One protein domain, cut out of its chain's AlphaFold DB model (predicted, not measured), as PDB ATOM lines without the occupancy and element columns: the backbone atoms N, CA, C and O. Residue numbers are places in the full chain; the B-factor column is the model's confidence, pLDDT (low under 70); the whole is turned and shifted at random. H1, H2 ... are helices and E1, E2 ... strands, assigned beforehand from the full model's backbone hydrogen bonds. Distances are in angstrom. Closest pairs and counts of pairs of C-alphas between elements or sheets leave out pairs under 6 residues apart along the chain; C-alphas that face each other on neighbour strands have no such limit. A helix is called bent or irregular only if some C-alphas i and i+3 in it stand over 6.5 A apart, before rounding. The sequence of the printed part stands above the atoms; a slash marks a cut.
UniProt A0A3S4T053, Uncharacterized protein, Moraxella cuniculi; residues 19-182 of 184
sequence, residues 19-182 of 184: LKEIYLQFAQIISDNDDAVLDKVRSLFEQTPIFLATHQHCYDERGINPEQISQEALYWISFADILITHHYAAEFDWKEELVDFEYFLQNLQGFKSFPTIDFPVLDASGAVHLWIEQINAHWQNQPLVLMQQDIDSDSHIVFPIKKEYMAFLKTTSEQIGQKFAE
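Overview. This is residues 19 to 182 of the 184 residues of an uncharacterized protein of Moraxella cuniculi (UniProt A0A3S4T053). A small sheet of three strands, E1, E3 and E2, is the middle of three layers, with H5 and H8 over one face and H6 and H7 over the other. H5 also belongs to an up-and-down bundle with H1 and H2, where each helix runs against the one before it; the short H3 and H4 lie toward the same end of the longest axis, and a long stretch without named elements, residues 107 to 127, lies on the H6 and H7 side. The printed part has 164 residues and runs H1 H2 H3 H4 H5 E1 H6 H7 E2 E3 H8, mostly helix, with the antiparallel sheet in the order E1 E3 E2. It is compact, with a radius of gyration of the C-alphas of 15.6 A and spans of 45 by 30 by 26 A.

Along the chain. H1, residues 19 to 30, begins at C-alpha 19 (-17.905, -22.184, 47.828) and is 16.6 A long. H2 is residues 35 to 46, 15.9 A; H3 is 48 to 54 and H4 is 56 to 61. H5, residues 71 to 85, is the longest helix, 20.7 A. E1 is residues 90 to 92, H6 is 98 to 106 and H7 is 128 to 138, 15.4 A. E2, residues 144 to 149, spans 16.2 A, and E3, residues 156 to 162, spans 19.0 A. H8, residues 163 to 175, spans 19.7 A and ends at C-alpha 175 (-14.323, -21.771, 38.463); it is irregular, with C-alphas 164 and 167 7.2 A apart.

Arrangement. E1 and E3 are antiparallel at 141 degrees, with N 92 and O 156 2.9 A apart. E2 and E3 form a hairpin at 146 degrees, with N 147 and O 159 2.9 A apart. E1, H6, H7 and E2 make a split strand-helix-strand unit, two strands running the same way with E3 between them, and its crossover is right-handed. H5 and H7 lie on opposite faces, at heights over the sheet of 9.6 A and 8.4 A. H1 and H2, a helical hairpin, touch at a shallow tilt of 16 degrees, closest at the C-alphas of Ala 27 and Leu 38, 6.2 A. H2 touches H5 at 20 degrees, a shallow tilt, opposite ways, closest at the C-alphas of Val 37 and Ile 82, 6.6 A. H3 and H4 meet only through their link. Every O i to N i+4 pair is within hydrogen-bond range in H1 to H7, and 7 of 9 in H8.

Size, cuts and confidence. The C-alphas farthest apart, of Pro 49 and Val 121, are 44.7 A apart. The printed part has no cut. The long link is H6 to H7, 21 residues. Mean pLDDT of the printed part is 95.2, and no printed residue is under 70.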
ATOM      1  N   LEU A  19     -17.287 -21.022  48.473       94.81
ATOM      2  CA  LEU A  19     -17.905 -22.184  47.828       94.81
ATOM      3  C   LEU A  19     -19.383 -22.323  48.229       94.81
ATOM      4  O   LEU A  19     -20.246 -22.492  47.378       94.81
ATOM      5  N   LYS A  20     -19.696 -22.115  49.512       96.81
ATOM      6  CA  LYS A  20     -21.070 -22.094  50.027       96.81
ATOM      7  C   LYS A  20     -21.963 -21.085  49.298       96.81
ATOM      8  O   LYS A  20     -23.081 -21.413  48.919       96.81
ATOM      9  N   GLU A  21     -21.495 -19.850  49.119       97.44
ATOM     10  CA  GLU A  21     -22.271 -18.816  48.422       97.44
ATOM     11  C   GLU A  21     -22.508 -19.181  46.954       97.44
ATOM     12  O   GLU A  21     -23.559 -18.851  46.416       97.44
ATOM     13  N   ILE A  22     -21.546 -19.840  46.300       98.12
ATOM     14  CA  ILE A  22     -21.693 -20.331  44.921       98.12
ATOM     15  C   ILE A  22     -22.812 -21.375  44.844       98.12
ATOM     16  O   ILE A  22     -23.747 -21.211  44.065       98.12
ATOM     17  N   TYR A  23     -22.775 -22.392  45.706       98.62
ATOM     18  CA  TYR A  23     -23.808 -23.433  45.737       98.62
ATOM     19  C   TYR A  23     -25.187 -22.883  46.115       98.62
ATOM     20  O   TYR A  23     -26.194 -23.318  45.565       98.62
ATOM     21  N   LEU A  24     -25.256 -21.883  47.001       98.62
ATOM     22  CA  LEU A  24     -26.520 -21.203  47.296       98.62
ATOM     23  C   LEU A  24     -27.073 -20.451  46.084       98.62
ATOM     24  O   LEU A  24     -28.282 -20.445  45.892       98.62
ATOM     25  N   GLN A  25     -26.225 -19.845  45.249       98.50
ATOM     26  CA  GLN A  25     -26.683 -19.215  44.007       98.50
ATOM     27  C   GLN A  25     -27.158 -20.251  42.984       98.50
ATOM     28  O   GLN A  25     -28.172 -20.021  42.327       98.50
ATOM     29  N   PHE A  26     -26.481 -21.398  42.875       98.69
ATOM     30  CA  PHE A  26     -26.953 -22.513  42.048       98.69
ATOM     31  C   PHE A  26     -28.325 -22.997  42.511       98.69
ATOM     32  O   PHE A  26     -29.248 -23.059  41.703       98.69
ATOM     33  N   ALA A  27     -28.485 -23.241  43.813       98.69
ATOM     34  CA  ALA A  27     -29.756 -23.615  44.418       98.69
ATOM     35  C   ALA A  27     -30.853 -22.591  44.108       98.69
ATOM     36  O   ALA A  27     -31.869 -22.953  43.539       98.69
ATOM     37  N   GLN A  28     -30.618 -21.302  44.381       98.19
ATOM     38  CA  GLN A  28     -31.588 -20.229  44.115       98.19
ATOM     39  C   GLN A  28     -32.080 -20.223  42.666       98.19
ATOM     40  O   GLN A  28     -33.260 -19.982  42.420       98.19
ATOM     41  N   ILE A  29     -31.176 -20.466  41.717       97.81
ATOM     42  CA  ILE A  29     -31.485 -20.473  40.287       97.81
ATOM     43  C   ILE A  29     -32.262 -21.732  39.895       97.81
ATOM     44  O   ILE A  29     -33.285 -21.618  39.222       97.81
ATOM     45  N   ILE A  30     -31.771 -22.911  40.281       98.12
ATOM     46  CA  ILE A  30     -32.316 -24.199  39.831       98.12
ATOM     47  C   ILE A  30     -33.634 -24.510  40.546       98.12
ATOM     48  O   ILE A  30     -34.569 -25.009  39.927       98.12
ATOM     49  N   SER A  31     -33.733 -24.171  41.833       97.81
ATOM     50  CA  SER A  31     -34.914 -24.435  42.656       97.81
ATOM     51  C   SER A  31     -35.916 -23.285  42.717       97.81
ATOM     52  O   SER A  31     -36.802 -23.299  43.561       97.81
ATOM     53  N   ASP A  32     -35.763 -22.256  41.877       94.81
ATOM     54  CA  ASP A  32     -36.609 -21.050  41.879       94.81
ATOM     55  C   ASP A  32     -36.787 -20.435  43.288       94.81
ATOM     56  O   ASP A  32     -37.876 -20.038  43.695       94.81
ATOM     57  N   ASN A  33     -35.684 -20.342  44.042       96.25
ATOM     58  CA  ASN A  33     -35.625 -19.880  45.437       96.25
ATOM     59  C   ASN A  33     -36.423 -20.721  46.456       96.25
ATOM     60  O   ASN A  33     -36.869 -20.184  47.468       96.25
ATOM     61  N   ASP A  34     -36.574 -22.027  46.237       97.81
ATOM     62  CA  ASP A  34     -37.159 -22.936  47.233       97.81
ATOM     63  C   ASP A  34     -36.365 -22.952  48.555       97.81
ATOM     64  O   ASP A  34     -35.220 -23.411  48.606       97.81
ATOM     65  N   ASP A  35     -36.989 -22.480  49.639       98.31
ATOM     66  CA  ASP A  35     -36.369 -22.389  50.965       98.31
ATOM     67  C   ASP A  35     -35.892 -23.748  51.501       98.31
ATOM     68  O   ASP A  35     -34.842 -23.815  52.141       98.31
ATOM     69  N   ALA A  36     -36.602 -24.842  51.204       98.31
ATOM     70  CA  ALA A  36     -36.227 -26.166  51.691       98.31
ATOM     71  C   ALA A  36     -34.929 -26.656  51.030       98.31
ATOM     72  O   ALA A  36     -34.059 -27.209  51.708       98.31
ATOM     73  N   VAL A  37     -34.757 -26.384  49.732       98.62
ATOM     74  CA  VAL A  37     -33.499 -26.649  49.013       98.62
ATOM     75  C   VAL A  37     -32.375 -25.779  49.578       98.62
ATOM     76  O   VAL A  37     -31.288 -26.278  49.878       98.62
ATOM     77  N   LEU A  38     -32.631 -24.483  49.778       98.69
ATOM     78  CA  LEU A  38     -31.631 -23.553  50.309       98.69
ATOM     79  C   LEU A  38     -31.162 -23.944  51.712       98.69
ATOM     80  O   LEU A  38     -29.962 -23.886  51.990       98.69
ATOM     81  N   ASP A  39     -32.068 -24.382  52.583       98.44
ATOM     82  CA  ASP A  39     -31.737 -24.847  53.930       98.44
ATOM     83  C   ASP A  39     -30.890 -26.122  53.911       98.44
ATOM     84  O   ASP A  39     -29.921 -26.229  54.668       98.44
ATOM     85  N   LYS A  40     -31.177 -27.060  53.001       98.50
ATOM     86  CA  LYS A  40     -30.342 -28.255  52.814       98.50
ATOM     87  C   LYS A  40     -28.936 -27.903  52.346       98.50
ATOM     88  O   LYS A  40     -27.969 -28.415  52.911       98.50
ATOM     89  N   VAL A  41     -28.803 -26.968  51.406       98.56
ATOM     90  CA  VAL A  41     -27.490 -26.477  50.963       98.56
ATOM     91  C   VAL A  41     -26.754 -25.755  52.094       98.56
ATOM     92  O   VAL A  41     -25.561 -25.980  52.281       98.56
ATOM     93  N   ARG A  42     -27.428 -24.940  52.918       98.50
ATOM     94  CA  ARG A  42     -26.795 -24.346  54.115       98.50
ATOM     95  C   ARG A  42     -26.285 -25.431  55.059       98.50
ATOM     96  O   ARG A  42     -25.123 -25.376  55.460       98.50
ATOM     97  N   SER A  43     -27.116 -26.432  55.353       97.94
ATOM     98  CA  SER A  43     -26.755 -27.547  56.232       97.94
ATOM     99  C   SER A  43     -25.563 -28.348  55.707       97.94
ATOM    100  O   SER A  43     -24.716 -28.739  56.510       97.94
ATOM    101  N   LEU A  44     -25.466 -28.568  54.391       98.06
ATOM    102  CA  LEU A  44     -24.341 -29.271  53.768       98.06
ATOM    103  C   LEU A  44     -22.999 -28.599  54.095       98.06
ATOM    104  O   LEU A  44     -22.030 -29.288  54.405       98.06
ATOM    105  N   PHE A  45     -22.947 -27.264  54.077       97.25
ATOM    106  CA  PHE A  45     -21.718 -26.501  54.329       97.25
ATOM    107  C   PHE A  45     -21.481 -26.161  55.807       97.25
ATOM    108  O   PHE A  45     -20.336 -26.081  56.240       97.25
ATOM    109  N   GLU A  46     -22.535 -25.917  56.584       97.00
ATOM    110  CA  GLU A  46     -22.416 -25.499  57.990       97.00
ATOM    111  C   GLU A  46     -22.308 -26.681  58.956       97.00
ATOM    112  O   GLU A  46     -21.756 -26.544  60.047       97.00
ATOM    113  N   GLN A  47     -22.858 -27.834  58.573       96.00
ATOM    114  CA  GLN A  47     -23.012 -29.007  59.431       96.00
ATOM    115  C   GLN A  47     -22.667 -30.294  58.668       96.00
ATOM    116  O   GLN A  47     -23.347 -31.306  58.834       96.00
ATOM    117  N   THR A  48     -21.609 -30.273  57.841       95.19
ATOM    118  CA  THR A  48     -21.254 -31.388  56.941       95.19
ATOM    119  C   THR A  48     -21.295 -32.760  57.630       95.19
ATOM    120  O   THR A  48     -22.024 -33.610  57.135       95.19
ATOM    121  N   PRO A  49     -20.653 -33.008  58.793       94.94
ATOM    122  CA  PRO A  49     -20.680 -34.344  59.405       94.94
ATOM    123  C   PRO A  49     -22.092 -34.843  59.747       94.94
ATOM    124  O   PRO A  49     -22.405 -36.015  59.551       94.94
ATOM    125  N   ILE A  50     -22.966 -33.947  60.220       96.31
ATOM    126  CA  ILE A  50     -24.364 -34.268  60.543       96.31
ATOM    127  C   ILE A  50     -25.155 -34.510  59.254       96.31
ATOM    128  O   ILE A  50     -25.954 -35.447  59.183       96.31
ATOM    129  N   PHE A  51     -24.915 -33.685  58.230       96.38
ATOM    130  CA  PHE A  51     -25.539 -33.843  56.923       96.38
ATOM    131  C   PHE A  51     -25.216 -35.219  56.333       96.38
ATOM    132  O   PHE A  51     -26.144 -35.943  55.981       96.38
ATOM    133  N   LEU A  52     -23.937 -35.609  56.302       94.62
ATOM    134  CA  LEU A  52     -23.501 -36.901  55.765       94.62
ATOM    135  C   LEU A  52     -24.136 -38.074  56.511       94.62
ATOM    136  O   LEU A  52     -24.690 -38.967  55.881       94.62
ATOM    137  N   ALA A  53     -24.135 -38.039  57.847       94.12
ATOM    138  CA  ALA A  53     -24.751 -39.090  58.653       94.12
ATOM    139  C   ALA A  53     -26.261 -39.236  58.384       94.12
ATOM    140  O   ALA A  53     -26.799 -40.338  58.420       94.12
ATOM    141  N   THR A  54     -26.953 -38.131  58.094       95.38
ATOM    142  CA  THR A  54     -28.404 -38.137  57.831       95.38
ATOM    143  C   THR A  54     -28.741 -38.606  56.411       95.38
ATOM    144  O   THR A  54     -29.813 -39.166  56.192       95.38
ATOM    145  N   HIS A  55     -27.837 -38.404  55.450       94.50
ATOM    146  CA  HIS A  55     -28.038 -38.745  54.035       94.50
ATOM    147  C   HIS A  55     -27.137 -39.906  53.590       94.50
ATOM    148  O   HIS A  55     -26.844 -40.040  52.409       94.50
ATOM    149  N   GLN A  56     -26.708 -40.763  54.527       93.00
ATOM    150  CA  GLN A  56     -25.786 -41.868  54.247       93.00
ATOM    151  C   GLN A  56     -26.279 -42.769  53.102       93.00
ATOM    152  O   GLN A  56     -25.499 -43.116  52.221       93.00
ATOM    153  N   HIS A  57     -27.582 -43.068  53.080       92.50
ATOM    154  CA  HIS A  57     -28.208 -43.900  52.052       92.50
ATOM    155  C   HIS A  57     -27.957 -43.400  50.619       92.50
ATOM    156  O   HIS A  57     -27.724 -44.224  49.746       92.50
ATOM    157  N   CYS A  58     -27.917 -42.080  50.381       91.75
ATOM    158  CA  CYS A  58     -27.646 -41.519  49.053       91.75
ATOM    159  C   CYS A  58     -26.242 -41.895  48.553       91.75
ATOM    160  O   CYS A  58     -26.052 -42.215  47.384       91.75
ATOM    161  N   TYR A  59     -25.246 -41.899  49.443       92.69
ATOM    162  CA  TYR A  59     -23.881 -42.293  49.087       92.69
ATOM    163  C   TYR A  59     -23.754 -43.810  48.947       92.69
ATOM    164  O   TYR A  59     -23.095 -44.276  48.019       92.69
ATOM    165  N   ASP A  60     -24.419 -44.573  49.821       93.19
ATOM    166  CA  ASP A  60     -24.425 -46.037  49.768       93.19
ATOM    167  C   ASP A  60     -25.033 -46.547  48.447       93.19
ATOM    168  O   ASP A  60     -24.460 -47.431  47.811       93.19
ATOM    169  N   GLU A  61     -26.146 -45.957  47.993       90.81
ATOM    170  CA  GLU A  61     -26.797 -46.281  46.709       90.81
ATOM    171  C   GLU A  61     -25.891 -45.993  45.505       90.81
ATOM    172  O   GLU A  61     -25.901 -46.741  44.527       90.81
ATOM    173  N   ARG A  62     -25.046 -44.960  45.604       89.69
ATOM    174  CA  ARG A  62     -24.038 -44.610  44.593       89.69
ATOM    175  C   ARG A  62     -22.724 -45.392  44.736       89.69
ATOM    176  O   ARG A  62     -21.808 -45.193  43.942       89.69
ATOM    177  N   GLY A  63     -22.584 -46.246  45.754       92.06
ATOM    178  CA  GLY A  63     -21.329 -46.949  46.052       92.06
ATOM    179  C   GLY A  63     -20.179 -46.019  46.466       92.06
ATOM    180  O   GLY A  63     -19.008 -46.364  46.303       92.06
ATOM    181  N   ILE A  64     -20.499 -44.836  46.989       92.06
ATOM    182  CA  ILE A  64     -19.540 -43.807  47.388       92.06
ATOM    183  C   ILE A  64     -19.266 -43.919  48.884       92.06
ATOM    184  O   ILE A  64     -20.182 -43.896  49.698       92.06
ATOM    185  N   ASN A  65     -17.987 -43.942  49.260       93.50
ATOM    186  CA  ASN A  65     -17.576 -43.704  50.639       93.50
ATOM    187  C   ASN A  65     -17.198 -42.217  50.813       93.50
ATOM    188  O   ASN A  65     -16.163 -41.802  50.278       93.50
ATOM    189  N   PRO A  66     -17.973 -41.419  51.579       91.94
ATOM    190  CA  PRO A  66     -17.700 -39.996  51.792       91.94
ATOM    191  C   PRO A  66     -16.311 -39.684  52.364       91.94
ATOM    192  O   PRO A  66     -15.797 -38.591  52.153       91.94
ATOM    193  N   GLU A  67     -15.687 -40.629  53.074       90.88
ATOM    194  CA  GLU A  67     -14.341 -40.467  53.642       90.88
ATOM    195  C   GLU A  67     -13.220 -40.682  52.610       90.88
ATOM    196  O   GLU A  67     -12.060 -40.369  52.881       90.88
ATOM    197  N   GLN A  68     -13.541 -41.243  51.439       93.56
ATOM    198  CA  GLN A  68     -12.571 -41.629  50.407       93.56
ATOM    199  C   GLN A  68     -12.586 -40.720  49.173       93.56
ATOM    200  O   GLN A  68     -11.726 -40.869  48.305       93.56
ATOM    201  N   ILE A  69     -13.527 -39.779  49.089       93.50
ATOM    202  CA  ILE A  69     -13.615 -38.805  47.997       93.50
ATOM    203  C   ILE A  69     -13.186 -37.412  48.464       93.50
ATOM    204  O   ILE A  69     -13.124 -37.126  49.660       93.50
ATOM    205  N   SER A  70     -12.865 -36.527  47.518       93.94
ATOM    206  CA  SER A  70     -12.543 -35.140  47.855       93.94
ATOM    207  C   SER A  70     -13.766 -34.408  48.408       93.94
ATOM    208  O   SER A  70     -14.913 -34.725  48.086       93.94
ATOM    209  N   GLN A  71     -13.523 -33.376  49.215       92.50
ATOM    210  CA  GLN A  71     -14.588 -32.536  49.756       92.50
ATOM    211  C   GLN A  71     -15.371 -31.823  48.637       92.50
ATOM    212  O   GLN A  71     -16.579 -31.626  48.746       92.50
ATOM    213  N   GLU A  72     -14.703 -31.468  47.540       93.69
ATOM    214  CA  GLU A  72     -15.317 -30.851  46.366       93.69
ATOM    215  C   GLU A  72     -16.267 -31.808  45.639       93.69
ATOM    216  O   GLU A  72     -17.379 -31.401  45.298       93.69
ATOM    217  N   ALA A  73     -15.857 -33.067  45.428       94.19
ATOM    218  CA  ALA A  73     -16.705 -34.096  44.825       94.19
ATOM    219  C   ALA A  73     -17.898 -34.419  45.733       94.19
ATOM    220  O   ALA A  73     -19.035 -34.500  45.272       94.19
ATOM    221  N   LEU A  74     -17.649 -34.505  47.043       95.62
ATOM    222  CA  LEU A  74     -18.680 -34.729  48.046       95.62
ATOM    223  C   LEU A  74     -19.769 -33.655  47.984       95.62
ATOM    224  O   LEU A  74     -20.952 -33.986  47.931       95.62
ATOM    225  N   TYR A  75     -19.394 -32.374  47.975       97.50
ATOM    226  CA  TYR A  75     -20.366 -31.281  47.901       97.50
ATOM    227  C   TYR A  75     -21.139 -31.264  46.592       97.50
ATOM    228  O   TYR A  75     -22.335 -30.977  46.603       97.50
ATOM    229  N   TRP A  76     -20.484 -31.600  45.488       97.81
ATOM    230  CA  TRP A  76     -21.113 -31.617  44.179       97.81
ATOM    231  C   TRP A  76     -22.177 -32.708  44.054       97.81
ATOM    232  O   TRP A  76     -23.315 -32.419  43.686       97.81
ATOM    233  N   ILE A  77     -21.844 -33.932  44.461       96.81
ATOM    234  CA  ILE A  77     -22.779 -35.066  44.442       96.81
ATOM    235  C   ILE A  77     -23.918 -34.836  45.440       96.81
ATOM    236  O   ILE A  77     -25.086 -34.964  45.088       96.81
ATOM    237  N   SER A  78     -23.605 -34.353  46.647       97.81
ATOM    238  CA  SER A  78     -24.635 -34.015  47.641       97.81
ATOM    239  C   SER A  78     -25.589 -32.927  47.144       97.81
ATOM    240  O   SER A  78     -26.769 -32.935  47.478       97.81
ATOM    241  N   PHE A  79     -25.091 -31.961  46.366       98.56
ATOM    242  CA  PHE A  79     -25.927 -30.923  45.771       98.56
ATOM    243  C   PHE A  79     -26.889 -31.492  44.725       98.56
ATOM    244  O   PHE A  79     -28.065 -31.128  44.733       98.56
ATOM    245  N   ALA A  80     -26.416 -32.424  43.898       98.06
ATOM    246  CA  ALA A  80     -27.261 -33.188  42.987       98.06
ATOM    247  C   ALA A  80     -28.374 -33.927  43.749       98.06
ATOM    248  O   ALA A  80     -29.551 -33.749  43.437       98.06
ATOM    249  N   ASP A  81     -28.023 -34.665  44.806       97.50
ATOM    250  CA  ASP A  81     -28.991 -35.424  45.607       97.50
ATOM    251  C   ASP A  81     -30.031 -34.518  46.283       97.50
ATOM    252  O   ASP A  81     -31.216 -34.862  46.347       97.50
ATOM    253  N   ILE A  82     -29.627 -33.324  46.742       98.44
ATOM    254  CA  ILE A  82     -30.558 -32.307  47.255       98.44
ATOM    255  C   ILE A  82     -31.559 -31.902  46.163       98.44
ATOM    256  O   ILE A  82     -32.762 -31.866  46.422       98.44
ATOM    257  N   LEU A  83     -31.099 -31.599  44.948       98.69
ATOM    258  CA  LEU A  83     -31.990 -31.205  43.853       98.69
ATOM    259  C   LEU A  83     -32.938 -32.341  43.444       98.69
ATOM    260  O   LEU A  83     -34.121 -32.082  43.214       98.69
ATOM    261  N   ILE A  84     -32.444 -33.581  43.403       97.88
ATOM    262  CA  ILE A  84     -33.220 -34.776  43.041       97.88
ATOM    263  C   ILE A  84     -34.291 -35.076  44.095       97.88
ATOM    264  O   ILE A  84     -35.469 -35.222  43.764       97.88
ATOM    265  N   THR A  85     -33.918 -35.070  45.377       97.00
ATOM    266  CA  THR A  85     -34.837 -35.329  46.504       97.00
ATOM    267  C   THR A  85     -35.978 -34.311  46.557       97.00
ATOM    268  O   THR A  85     -37.090 -34.624  46.978       97.00
ATOM    269  N   HIS A  86     -35.715 -33.081  46.114       97.62
ATOM    270  CA  HIS A  86     -36.704 -32.011  46.033       97.62
ATOM    271  C   HIS A  86     -37.363 -31.895  44.644       97.62
ATOM    272  O   HIS A  86     -38.120 -30.953  44.409       97.62
ATOM    273  N   HIS A  87     -37.134 -32.851  43.736       97.81
ATOM    274  CA  HIS A  87     -37.719 -32.922  42.393       97.81
ATOM    275  C   HIS A  87     -37.412 -31.709  41.490       97.81
ATOM    276  O   HIS A  87     -38.208 -31.377  40.613       97.81
ATOM    277  N   TYR A  88     -36.287 -31.020  41.694       98.38
ATOM    278  CA  TYR A  88     -35.798 -29.975  40.778       98.38
ATOM    279  C   TYR A  88     -34.823 -30.509  39.727       98.38
ATOM    280  O   TYR A  88     -34.661 -29.881  38.683       98.38
ATOM    281  N   ALA A  89     -34.227 -31.669  39.985       98.44
ATOM    282  CA  ALA A  89     -33.466 -32.444  39.018       98.44
ATOM    283  C   ALA A  89     -33.964 -33.896  39.003       98.44
ATOM    284  O   ALA A  89     -34.619 -34.340  39.947       98.44
ATOM    285  N   ALA A  90     -33.649 -34.621  37.939       97.88
ATOM    286  CA  ALA A  90     -33.787 -36.070  37.860       97.88
ATOM    287  C   ALA A  90     -32.473 -36.660  37.353       97.88
ATOM    288  O   ALA A  90     -31.776 -36.023  36.565       97.88
ATOM    289  N   GLU A  91     -32.141 -37.855  37.819       97.12
ATOM    290  CA  GLU A  91     -31.020 -38.637  37.316       97.12
ATOM    291  C   GLU A  91     -31.550 -39.741  36.411       97.12
ATOM    292  O   GLU A  91     -32.539 -40.388  36.752       97.12
ATOM    293  N   PHE A  92     -30.894 -39.930  35.272       96.69
ATOM    294  CA  PHE A  92     -31.249 -40.932  34.278       96.69
ATOM    295  C   PHE A  92     -30.013 -41.728  33.880       96.69
ATOM    296  O   PHE A  92     -28.982 -41.131  33.566       96.69
ATOM    297  N   ASP A  93     -30.119 -43.051  33.824       94.19
ATOM    298  CA  ASP A  93     -29.078 -43.877  33.206       94.19
ATOM    299  C   ASP A  93     -28.952 -43.530  31.710       94.19
ATOM    300  O   ASP A  93     -29.937 -43.156  31.068       94.19
ATOM    301  N   TRP A  94     -27.766 -43.660  31.104       91.44
ATOM    302  CA  TRP A  94     -27.598 -43.387  29.667       91.44
ATOM    303  C   TRP A  94     -28.572 -44.187  28.783       91.44
ATOM    304  O   TRP A  94     -28.921 -43.731  27.687       91.44
ATOM    305  N   LYS A  95     -29.009 -45.363  29.257       90.50
ATOM    306  CA  LYS A  95     -29.933 -46.284  28.593       90.50
ATOM    307  C   LYS A  95     -31.306 -46.358  29.279       90.50
ATOM    308  O   LYS A  95     -31.931 -47.418  29.287       90.50
ATOM    309  N   GLU A  96     -31.758 -45.245  29.843       95.38
ATOM    310  CA  GLU A  96     -33.098 -45.107  30.418       95.38
ATOM    311  C   GLU A  96     -34.208 -45.489  29.423       95.38
ATOM    312  O   GLU A  96     -34.064 -45.310  28.212       95.38
ATOM    313  N   GLU A  97     -35.341 -45.977  29.923       95.81
ATOM    314  CA  GLU A  97     -36.530 -46.187  29.092       95.81
ATOM    315  C   GLU A  97     -37.230 -44.846  28.810       95.81
ATOM    316  O   GLU A  97     -37.485 -44.053  29.719       95.81
ATOM    317  N   LEU A  98     -37.607 -44.587  27.548       96.25
ATOM    318  CA  LEU A  98     -38.170 -43.287  27.141       96.25
ATOM    319  C   LEU A  98     -39.389 -42.873  27.985       96.25
ATOM    320  O   LEU A  98     -39.539 -41.703  28.326       96.25
ATOM    321  N   VAL A  99     -40.251 -43.833  28.332       95.62
ATOM    322  CA  VAL A  99     -41.461 -43.577  29.128       95.62
ATOM    323  C   VAL A  99     -41.109 -43.052  30.521       95.62
ATOM    324  O   VAL A  99     -41.767 -42.131  31.007       95.62
ATOM    325  N   ASP A 100     -40.069 -43.606  31.144       96.25
ATOM    326  CA  ASP A 100     -39.616 -43.184  32.468       96.25
ATOM    327  C   ASP A 100     -38.917 -41.825  32.381       96.25
ATOM    328  O   ASP A 100     -39.230 -40.921  33.162       96.25
ATOM    329  N   PHE A 101     -38.070 -41.624  31.364       97.50
ATOM    330  CA  PHE A 101     -37.458 -40.325  31.078       97.50
ATOM    331  C   PHE A 101     -38.507 -39.212  30.945       97.50
ATOM    332  O   PHE A 101     -38.439 -38.200  31.645       97.50
ATOM    333  N   GLU A 102     -39.511 -39.403  30.084       96.50
ATOM    334  CA  GLU A 102     -40.584 -38.429  29.871       96.50
ATOM    335  C   GLU A 102     -41.385 -38.182  31.151       96.50
ATOM    336  O   GLU A 102     -41.649 -37.027  31.496       96.50
ATOM    337  N   TYR A 103     -41.742 -39.248  31.875       95.62
ATOM    338  CA  TYR A 103     -42.509 -39.143  33.110       95.62
ATOM    339  C   TYR A 103     -41.768 -38.320  34.167       95.62
ATOM    340  O   TYR A 103     -42.317 -37.337  34.675       95.62
ATOM    341  N   PHE A 104     -40.528 -38.674  34.504       96.75
ATOM    342  CA  PHE A 104     -39.790 -37.967  35.552       96.75
ATOM    343  C   PHE A 104     -39.427 -36.546  35.135       96.75
ATOM    344  O   PHE A 104     -39.583 -35.625  35.939       96.75
ATOM    345  N   LEU A 105     -39.028 -36.340  33.874       96.56
ATOM    346  CA  LEU A 105     -38.697 -35.015  33.367       96.56
ATOM    347  C   LEU A 105     -39.904 -34.073  33.461       96.56
ATOM    348  O   LEU A 105     -39.801 -33.000  34.048       96.56
ATOM    349  N   GLN A 106     -41.072 -34.475  32.954       94.06
ATOM    350  CA  GLN A 106     -42.269 -33.623  32.950       94.06
ATOM    351  C   GLN A 106     -42.794 -33.306  34.360       94.06
ATOM    352  O   GLN A 106     -43.498 -32.311  34.543       94.06
ATOM    353  N   ASN A 107     -42.438 -34.113  35.363       94.50
ATOM    354  CA  ASN A 107     -42.834 -33.910  36.756       94.50
ATOM    355  C   ASN A 107     -41.841 -33.057  37.573       94.50
ATOM    356  O   ASN A 107     -42.093 -32.813  38.758       94.50
ATOM    357  N   LEU A 108     -40.751 -32.555  36.978       97.00
ATOM    358  CA  LEU A 108     -39.816 -31.679  37.690       97.00
ATOM    359  C   LEU A 108     -40.472 -30.357  38.112       97.00
ATOM    360  O   LEU A 108     -41.122 -29.662  37.327       97.00
ATOM    361  N   GLN A 109     -40.226 -29.945  39.358       96.19
ATOM    362  CA  GLN A 109     -40.750 -28.701  39.926       96.19
ATOM    363  C   GLN A 109     -40.292 -27.460  39.162       96.19
ATOM    364  O   GLN A 109     -41.043 -26.486  39.091       96.19
ATOM    365  N   GLY A 110     -39.111 -27.505  38.538       93.19
ATOM    366  CA  GLY A 110     -38.590 -26.402  37.731       93.19
ATOM    367  C   GLY A 110     -39.476 -26.039  36.530       93.19
ATOM    368  O   GLY A 110     -39.412 -24.910  36.047       93.19
ATOM    369  N   PHE A 111     -40.374 -26.933  36.092       93.25
ATOM    370  CA  PHE A 111     -41.358 -26.638  35.045       93.25
ATOM    371  C   PHE A 111     -42.607 -25.897  35.538       93.25
ATOM    372  O   PHE A 111     -43.341 -25.353  34.714       93.25
ATOM    373  N   LYS A 112     -42.858 -25.792  36.852       86.94
ATOM    374  CA  LYS A 112     -44.051 -25.093  37.382       86.94
ATOM    375  C   LYS A 112     -44.110 -23.622  36.962       86.94
ATOM    376  O   LYS A 112     -45.195 -23.080  36.762       86.94
ATOM    377  N   SER A 113     -42.948 -23.003  36.763       80.31
ATOM    378  CA  SER A 113     -42.815 -21.627  36.266       80.31
ATOM    379  C   SER A 113     -42.972 -21.512  34.732       80.31
ATOM    380  O   SER A 113     -42.920 -20.405  34.193       80.31
ATOM    381  N   PHE A 114     -43.220 -22.632  34.035       83.31
ATOM    382  CA  PHE A 114     -43.371 -22.762  32.575       83.31
ATOM    383  C   PHE A 114     -44.557 -23.672  32.185       83.31
ATOM    384  O   PHE A 114     -44.377 -24.660  31.472       83.31
ATOM    385  N   PRO A 115     -45.799 -23.348  32.590       71.62
ATOM    386  CA  PRO A 115     -46.951 -24.248  32.451       71.62
ATOM    387  C   PRO A 115     -47.393 -24.526  31.002       71.62
ATOM    388  O   PRO A 115     -48.284 -25.339  30.783       71.62
ATOM    389  N   THR A 116     -46.819 -23.838  30.012       79.88
ATOM    390  CA  THR A 116     -47.189 -23.948  28.591       79.88
ATOM    391  C   THR A 116     -46.039 -24.449  27.718       79.88
ATOM    392  O   THR A 116     -45.979 -24.097  26.539       79.88
ATOM    393  N   ILE A 117     -45.080 -25.186  28.286       85.00
ATOM    394  CA  ILE A 117     -43.979 -25.741  27.499       85.00
ATOM    395  C   ILE A 117     -44.435 -26.980  26.726       85.00
ATOM    396  O   ILE A 117     -45.113 -27.850  27.263       85.00
ATOM    397  N   ASP A 118     -44.079 -27.023  25.449       91.25
ATOM    398  CA  ASP A 118     -44.381 -28.129  24.546       91.25
ATOM    399  C   ASP A 118     -43.136 -29.006  24.390       91.25
ATOM    400  O   ASP A 118     -42.061 -28.488  24.079       91.25
ATOM    401  N   PHE A 119     -43.265 -30.311  24.624       93.50
ATOM    402  CA  PHE A 119     -42.179 -31.279  24.451       93.50
ATOM    403  C   PHE A 119     -42.233 -31.878  23.036       93.50
ATOM    404  O   PHE A 119     -43.325 -32.168  22.545       93.50
ATOM    405  N   PRO A 120     -41.086 -32.075  22.359       95.25
ATOM    406  CA  PRO A 120     -41.072 -32.748  21.066       95.25
ATOM    407  C   PRO A 120     -41.405 -34.237  21.214       95.25
ATOM    408  O   PRO A 120     -41.229 -34.824  22.279       95.25
ATOM    409  N   VAL A 121     -41.813 -34.870  20.112       95.25
ATOM    410  CA  VAL A 121     -41.836 -36.336  20.023       95.25
ATOM    411  C   VAL A 121     -40.397 -36.833  19.927       95.25
ATOM    412  O   VAL A 121     -39.670 -36.423  19.020       95.25
ATOM    413  N   LEU A 122     -40.007 -37.712  20.846       96.31
ATOM    414  CA  LEU A 122     -38.654 -38.250  20.941       96.31
ATOM    415  C   LEU A 122     -38.512 -39.587  20.205       96.31
ATOM    416  O   LEU A 122     -39.460 -40.366  20.083       96.31
ATOM    417  N   ASP A 123     -37.303 -39.864  19.718       93.00
ATOM    418  CA  ASP A 123     -36.949 -41.174  19.164       93.00
ATOM    419  C   ASP A 123     -36.799 -42.212  20.283       93.00
ATOM    420  O   ASP A 123     -35.803 -42.208  21.000       93.00
ATOM    421  N   ALA A 124     -37.749 -43.139  20.398       90.19
ATOM    422  CA  ALA A 124     -37.747 -44.197  21.412       90.19
ATOM    423  C   ALA A 124     -36.530 -45.139  21.371       90.19
ATOM    424  O   ALA A 124     -36.295 -45.854  22.339       90.19
ATOM    425  N   SER A 125     -35.767 -45.169  20.274       90.38
ATOM    426  CA  SER A 125     -34.520 -45.943  20.181       90.38
ATOM    427  C   SER A 125     -33.272 -45.166  20.615       90.38
ATOM    428  O   SER A 125     -32.173 -45.726  20.641       90.38
ATOM    429  N   GLY A 126     -33.437 -43.877  20.922       89.94
ATOM    430  CA  GLY A 126     -32.372 -42.992  21.363       89.94
ATOM    431  C   GLY A 126     -31.883 -43.286  22.780       89.94
ATOM    432  O   GLY A 126     -32.431 -44.110  23.502       89.94
ATOM    433  N   ALA A 127     -30.823 -42.581  23.154       93.94
ATOM    434  CA  ALA A 127     -30.288 -42.534  24.509       93.94
ATOM    435  C   ALA A 127     -30.582 -41.162  25.126       93.94
ATOM    436  O   ALA A 127     -30.862 -40.200  24.400       93.94
ATOM    437  N   VAL A 128     -30.437 -41.044  26.444       95.69
ATOM    438  CA  VAL A 128     -30.797 -39.825  27.189       95.69
ATOM    439  C   VAL A 128     -30.141 -38.560  26.625       95.69
ATOM    440  O   VAL A 128     -30.832 -37.563  26.405       95.69
ATOM    441  N   HIS A 129     -28.845 -38.594  26.295       94.44
ATOM    442  CA  HIS A 129     -28.166 -37.437  25.698       94.44
ATOM    443  C   HIS A 129     -28.814 -36.968  24.379       94.44
ATOM    444  O   HIS A 129     -28.976 -35.765  24.173       94.44
ATOM    445  N   LEU A 130     -29.262 -37.894  23.518       95.56
ATOM    446  CA  LEU A 130     -29.933 -37.561  22.255       95.56
ATOM    447  C   LEU A 130     -31.313 -36.949  22.491       95.56
ATOM    448  O   LEU A 130     -31.747 -36.089  21.723       95.56
ATOM    449  N   TRP A 131     -32.024 -37.385  23.530       97.62
ATOM    450  CA  TRP A 131     -33.317 -36.808  23.892       97.62
ATOM    451  C   TRP A 131     -33.170 -35.389  24.426       97.62
ATOM    452  O   TRP A 131     -33.914 -34.501  24.011       97.62
ATOM    453  N   ILE A 132     -32.170 -35.143  25.273       97.12
ATOM    454  CA  ILE A 132     -31.866 -33.800  25.782       97.12
ATOM    455  C   ILE A 132     -31.512 -32.852  24.627       97.12
ATOM    456  O   ILE A 132     -32.021 -31.730  24.576       97.12
ATOM    457  N   GLU A 133     -30.701 -33.303  23.664       96.44
ATOM    458  CA  GLU A 133     -30.378 -32.528  22.460       96.44
ATOM    459  C   GLU A 133     -31.623 -32.199  21.624       96.44
ATOM    460  O   GLU A 133     -31.815 -31.042  21.240       96.44
ATOM    461  N   GLN A 134     -32.500 -33.182  21.384       96.75
ATOM    462  CA  GLN A 134     -33.761 -32.979  20.658       96.75
ATOM    463  C   GLN A 134     -34.675 -31.970  21.363       96.75
ATOM    464  O   GLN A 134     -35.205 -31.062  20.717       96.75
ATOM    465  N   ILE A 135     -34.818 -32.080  22.687       97.19
ATOM    466  CA  ILE A 135     -35.600 -31.142  23.501       97.19
ATOM    467  C   ILE A 135     -35.016 -29.733  23.411       97.19
ATOM    468  O   ILE A 135     -35.734 -28.782  23.097       97.19
ATOM    469  N   ASN A 136     -33.711 -29.582  23.631       97.50
ATOM    470  CA  ASN A 136     -33.058 -28.276  23.592       97.50
ATOM    471  C   ASN A 136     -33.115 -27.635  22.194       97.50
ATOM    472  O   ASN A 136     -33.297 -26.417  22.089       97.50
ATOM    473  N   ALA A 137     -33.036 -28.433  21.125       96.62
ATOM    474  CA  ALA A 137     -33.230 -27.968  19.753       96.62
ATOM    475  C   ALA A 137     -34.675 -27.504  19.495       96.62
ATOM    476  O   ALA A 137     -34.886 -26.438  18.906       96.62
ATOM    477  N   HIS A 138     -35.676 -28.248  19.983       96.50
ATOM    478  CA  HIS A 138     -37.090 -27.844  19.927       96.50
ATOM    479  C   HIS A 138     -37.326 -26.534  20.690       96.50
ATOM    480  O   HIS A 138     -38.001 -25.619  20.214       96.50
ATOM    481  N   TRP A 139     -36.680 -26.386  21.844       95.75
ATOM    482  CA  TRP A 139     -36.780 -25.215  22.711       95.75
ATOM    483  C   TRP A 139     -35.837 -24.072  22.343       95.75
ATOM    484  O   TRP A 139     -35.737 -23.108  23.102       95.75
ATOM    485  N   GLN A 140     -35.171 -24.087  21.185       94.06
ATOM    486  CA  GLN A 140     -34.175 -23.068  20.810       94.06
ATOM    487  C   GLN A 140     -34.676 -21.612  20.939       94.06
ATOM    488  O   GLN A 140     -33.916 -20.744  21.367       94.06
ATOM    489  N   ASN A 141     -35.970 -21.363  20.697       92.44
ATOM    490  CA  ASN A 141     -36.601 -20.039  20.812       92.44
ATOM    491  C   ASN A 141     -37.373 -19.814  22.128       92.44
ATOM    492  O   ASN A 141     -37.917 -18.734  22.342       92.44
ATOM    493  N   GLN A 142     -37.428 -20.812  23.011       92.69
ATOM    494  CA  GLN A 142     -38.059 -20.704  24.328       92.69
ATOM    495  C   GLN A 142     -37.102 -20.054  25.340       92.69
ATOM    496  O   GLN A 142     -35.883 -20.147  25.175       92.69
ATOM    497  N   PRO A 143     -37.604 -19.429  26.419       92.81
ATOM    498  CA  PRO A 143     -36.762 -18.861  27.472       92.81
ATOM    499  C   PRO A 143     -36.153 -19.920  28.409       92.81
ATOM    500  O   PRO A 143     -35.487 -19.548  29.371       92.81
ATOM    501  N   LEU A 144     -36.378 -21.210  28.147       93.75
ATOM    502  CA  LEU A 144     -35.935 -22.345  28.953       93.75
ATOM    503  C   LEU A 144     -34.938 -23.221  28.179       93.75
ATOM    504  O   LEU A 144     -34.991 -23.287  26.951       93.75
ATOM    505  N   VAL A 145     -34.058 -23.901  28.908       96.69
ATOM    506  CA  VAL A 145     -33.191 -24.977  28.417       96.69
ATOM    507  C   VAL A 145     -33.095 -26.081  29.478       96.69
ATOM    508  O   VAL A 145     -33.218 -25.792  30.671       96.69
ATOM    509  N   LEU A 146     -32.844 -27.320  29.060       97.81
ATOM    510  CA  LEU A 146     -32.336 -28.362  29.949       97.81
ATOM    511  C   LEU A 146     -30.828 -28.202  30.113       97.81
ATOM    512  O   LEU A 146     -30.088 -28.163  29.127       97.81
ATOM    513  N   MET A 147     -30.383 -28.134  31.361       97.88
ATOM    514  CA  MET A 147     -28.983 -28.285  31.723       97.88
ATOM    515  C   MET A 147     -28.770 -29.608  32.446       97.88
ATOM    516  O   MET A 147     -29.699 -30.209  32.982       97.88
ATOM    517  N   GLN A 148     -27.521 -30.039  32.434       98.06
ATOM    518  CA  GLN A 148     -27.035 -31.252  33.043       98.06
ATOM    519  C   GLN A 148     -25.944 -30.925  34.058       98.06
ATOM    520  O   GLN A 148     -25.140 -30.015  33.826       98.06
ATOM    521  N   GLN A 149     -25.915 -31.666  35.164       98.00
ATOM    522  CA  GLN A 149     -24.830 -31.663  36.141       98.00
ATOM    523  C   GLN A 149     -23.886 -32.834  35.856       98.00
ATOM    524  O   GLN A 149     -24.302 -33.985  35.927       98.00
ATOM    525  N   ASP A 150     -22.622 -32.539  35.557       96.44
ATOM    526  CA  ASP A 150     -21.602 -33.560  35.302       96.44
ATOM    527  C   ASP A 150     -21.093 -34.139  36.616       96.44
ATOM    528  O   ASP A 150     -20.417 -33.441  37.370       96.44
ATOM    529  N   ILE A 151     -21.444 -35.385  36.910       92.81
ATOM    530  CA  ILE A 151     -20.996 -36.093  38.114       92.81
ATOM    531  C   ILE A 151     -19.913 -37.139  37.821       92.81
ATOM    532  O   ILE A 151     -19.669 -37.989  38.673       92.81
ATOM    533  N   ASP A 152     -19.257 -37.071  36.654       90.56
ATOM    534  CA  ASP A 152     -18.243 -38.048  36.219       90.56
ATOM    535  C   ASP A 152     -18.789 -39.493  36.222       90.56
ATOM    536  O   ASP A 152     -18.175 -40.439  36.714       90.56
ATOM    537  N   SER A 153     -20.008 -39.639  35.699       88.00
ATOM    538  CA  SER A 153     -20.749 -40.895  35.557       88.00
ATOM    539  C   SER A 153     -21.372 -40.961  34.162       88.00
ATOM    540  O   SER A 153     -21.506 -39.949  33.476       88.00
ATOM    541  N   ASP A 154     -21.757 -42.161  33.737       87.25
ATOM    542  CA  ASP A 154     -22.614 -42.392  32.575       87.25
ATOM    543  C   ASP A 154     -24.087 -42.023  32.824       87.25
ATOM    544  O   ASP A 154     -24.891 -42.051  31.896       87.25
ATOM    545  N   SER A 155     -24.452 -41.639  34.047       92.62
ATOM    546  CA  SER A 155     -25.774 -41.099  34.361       92.62
ATOM    547  C   SER A 155     -25.871 -39.593  34.092       92.62
ATOM    548  O   SER A 155     -24.928 -38.823  34.283       92.62
ATOM    549  N   HIS A 156     -27.059 -39.156  33.685       95.00
ATOM    550  CA  HIS A 156     -27.389 -37.780  33.344       95.00
ATOM    551  C   HIS A 156     -28.263 -37.155  34.429       95.00
ATOM    552  O   HIS A 156     -29.439 -37.493  34.554       95.00
ATOM    553  N   ILE A 157     -27.725 -36.191  35.177       97.56
ATOM    554  CA  ILE A 157     -28.518 -35.381  36.110       97.56
ATOM    555  C   ILE A 157     -29.050 -34.164  35.369       97.56
ATOM    556  O   ILE A 157     -28.280 -33.265  35.047       97.56
ATOM    557  N   VAL A 158     -30.354 -34.117  35.118       98.25
ATOM    558  CA  VAL A 158     -31.008 -33.145  34.234       98.25
ATOM    559  C   VAL A 158     -31.947 -32.237  35.019       98.25
ATOM    560  O   VAL A 158     -32.717 -32.696  35.861       98.25
ATOM    561  N   PHE A 159     -31.924 -30.940  34.712       98.12
ATOM    562  CA  PHE A 159     -32.820 -29.949  35.305       98.12
ATOM    563  C   PHE A 159     -33.129 -28.793  34.332       98.12
ATOM    564  O   PHE A 159     -32.263 -28.369  33.558       98.12
ATOM    565  N   PRO A 160     -34.358 -28.246  34.344       97.25
ATOM    566  CA  PRO A 160     -34.719 -27.088  33.534       97.25
ATOM    567  C   PRO A 160     -34.276 -25.771  34.189       97.25
ATOM    568  O   PRO A 160     -34.450 -25.573  35.389       97.25
ATOM    569  N   ILE A 161     -33.783 -24.819  33.389       96.50
ATOM    570  CA  ILE A 161     -33.495 -23.445  33.840       96.50
ATOM    571  C   ILE A 161     -33.902 -22.390  32.811       96.50
ATOM    572  O   ILE A 161     -33.977 -22.653  31.609       96.50
ATOM    573  N   LYS A 162     -34.045 -21.136  33.261       95.44
ATOM    574  CA  LYS A 162     -34.102 -19.986  32.346       95.44
ATOM    575  C   LYS A 162     -32.769 -19.822  31.619       95.44
ATOM    576  O   LYS A 162     -31.712 -19.790  32.252       95.44
ATOM    577  N   LYS A 163     -32.821 -19.604  30.302       95.31
ATOM    578  CA  LYS A 163     -31.633 -19.415  29.451       95.31
ATOM    579  C   LYS A 163     -30.721 -18.283  29.908       95.31
ATOM    580  O   LYS A 163     -29.506 -18.364  29.752       95.31
ATOM    581  N   GLU A 164     -31.289 -17.240  30.510       96.00
ATOM    582  CA  GLU A 164     -30.521 -16.109  31.042       96.00
ATOM    583  C   GLU A 164     -29.500 -16.515  32.123       96.00
ATOM    584  O   GLU A 164     -28.508 -15.811  32.312       96.00
ATOM    585  N   TYR A 165     -29.691 -17.662  32.788       97.12
ATOM    586  CA  TYR A 165     -28.790 -18.165  33.828       97.12
ATOM    587  C   TYR A 165     -27.735 -19.163  33.329       97.12
ATOM    588  O   TYR A 165     -26.816 -19.486  34.081       97.12
ATOM    589  N   MET A 166     -27.802 -19.612  32.072       96.94
ATOM    590  CA  MET A 166     -26.886 -20.630  31.530       96.94
ATOM    591  C   MET A 166     -25.419 -20.216  31.645       96.94
ATOM    592  O   MET A 166     -24.589 -20.972  32.141       96.94
ATOM    593  N   ALA A 167     -25.097 -19.000  31.196       97.56
ATOM    594  CA  ALA A 167     -23.724 -18.504  31.205       97.56
ATOM    595  C   ALA A 167     -23.171 -18.406  32.633       97.56
ATOM    596  O   ALA A 167     -22.012 -18.733  32.868       97.56
ATOM    597  N   PHE A 168     -24.014 -17.998  33.585       97.56
ATOM    598  CA  PHE A 168     -23.640 -17.955  34.993       97.56
ATOM    599  C   PHE A 168     -23.329 -19.361  35.523       97.56
ATOM    600  O   PHE A 168     -22.241 -19.567  36.052       97.56
ATOM    601  N   LEU A 169     -24.229 -20.332  35.327       98.12
ATOM    602  CA  LEU A 169     -24.028 -21.697  35.820       98.12
ATOM    603  C   LEU A 169     -22.757 -22.332  35.252       98.12
ATOM    604  O   LEU A 169     -21.934 -22.803  36.031       98.12
ATOM    605  N   LYS A 170     -22.544 -22.252  33.932       98.06
ATOM    606  CA  LYS A 170     -21.340 -22.783  33.269       98.06
ATOM    607  C   LYS A 170     -20.055 -22.159  33.800       98.06
ATOM    608  O   LYS A 170     -19.172 -22.846  34.301       98.06
ATOM    609  N   THR A 171     -19.949 -20.832  33.716       97.38
ATOM    610  CA  THR A 171     -18.710 -20.136  34.078       97.38
ATOM    611  C   THR A 171     -18.407 -20.272  35.567       97.38
ATOM    612  O   THR A 171     -17.246 -20.403  35.950       97.38
ATOM    613  N   THR A 172     -19.424 -20.238  36.430       97.44
ATOM    614  CA  THR A 172     -19.215 -20.343  37.875       97.44
ATOM    615  C   THR A 172     -18.942 -21.781  38.314       97.44
ATOM    616  O   THR A 172     -18.128 -21.961  39.221       97.44
ATOM    617  N   SER A 173     -19.527 -22.806  37.676       97.38
ATOM    618  CA  SER A 173     -19.161 -24.199  37.970       97.38
ATOM    619  C   SER A 173     -17.711 -24.478  37.565       97.38
ATOM    620  O   SER A 173     -16.949 -25.028  38.357       97.38
ATOM    621  N   GLU A 174     -17.281 -24.009  36.388       96.62
ATOM    622  CA  GLU A 174     -15.902 -24.194  35.905       96.62
ATOM    623  C   GLU A 174     -14.869 -23.579  36.864       96.62
ATOM    624  O   GLU A 174     -13.810 -24.157  37.114       96.62
ATOM    625  N   GLN A 175     -15.186 -22.430  37.472       95.56
ATOM    626  CA  GLN A 175     -14.323 -21.771  38.463       95.56
ATOM    627  C   GLN A 175     -14.084 -22.599  39.731       95.56
ATOM    628  O   GLN A 175     -13.096 -22.357  40.432       95.56
ATOM    629  N   ILE A 176     -14.978 -23.542  40.038       95.12
ATOM    630  CA  ILE A 176     -14.861 -24.460  41.177       95.12
ATOM    631  C   ILE A 176     -14.472 -25.882  40.745       95.12
ATOM    632  O   ILE A 176     -14.533 -26.794  41.562       95.12
ATOM    633  N   GLY A 177     -14.056 -26.067  39.484       95.38
ATOM    634  CA  GLY A 177     -13.644 -27.364  38.944       95.38
ATOM    635  C   GLY A 177     -14.800 -28.330  38.681       95.38
ATOM    636  O   GLY A 177     -14.560 -29.527  38.601       95.38
ATOM    637  N   GLN A 178     -16.027 -27.816  38.567       96.81
ATOM    638  CA  GLN A 178     -17.240 -28.584  38.294       96.81
ATOM    639  C   GLN A 178     -17.870 -28.153  36.965       96.81
ATOM    640  O   GLN A 178     -17.499 -27.124  36.392       96.81
ATOM    641  N   LYS A 179     -18.847 -28.906  36.457       97.38
ATOM    642  CA  LYS A 179     -19.420 -28.625  35.136       97.38
ATOM    643  C   LYS A 179     -20.936 -28.767  35.115       97.38
ATOM    644  O   LYS A 179     -21.485 -29.843  35.328       97.38
ATOM    645  N   PHE A 180     -21.599 -27.664  34.781       98.38
ATOM    646  CA  PHE A 180     -22.932 -27.693  34.194       98.38
ATOM    647  C   PHE A 180     -22.828 -27.497  32.679       98.38
ATOM    648  O   PHE A 180     -22.088 -26.625  32.224       98.38
ATOM    649  N   ALA A 181     -23.593 -28.249  31.891       97.06
ATOM    650  CA  ALA A 181     -23.665 -28.080  30.435       97.06
ATOM    651  C   ALA A 181     -25.041 -28.494  29.892       97.06
ATOM    652  O   ALA A 181     -25.785 -29.182  30.567       97.06
ATOM    653  N   GLU A 182     -25.418 -28.073  28.689       94.38
ATOM    654  CA  GLU A 182     -26.644 -28.539  28.018       94.38
ATOM    655  C   GLU A 182     -26.494 -29.980  27.517       94.38
ATOM    656  O   GLU A 182     -27.469 -30.728  27.473       94.38
TER     657      GLU A 182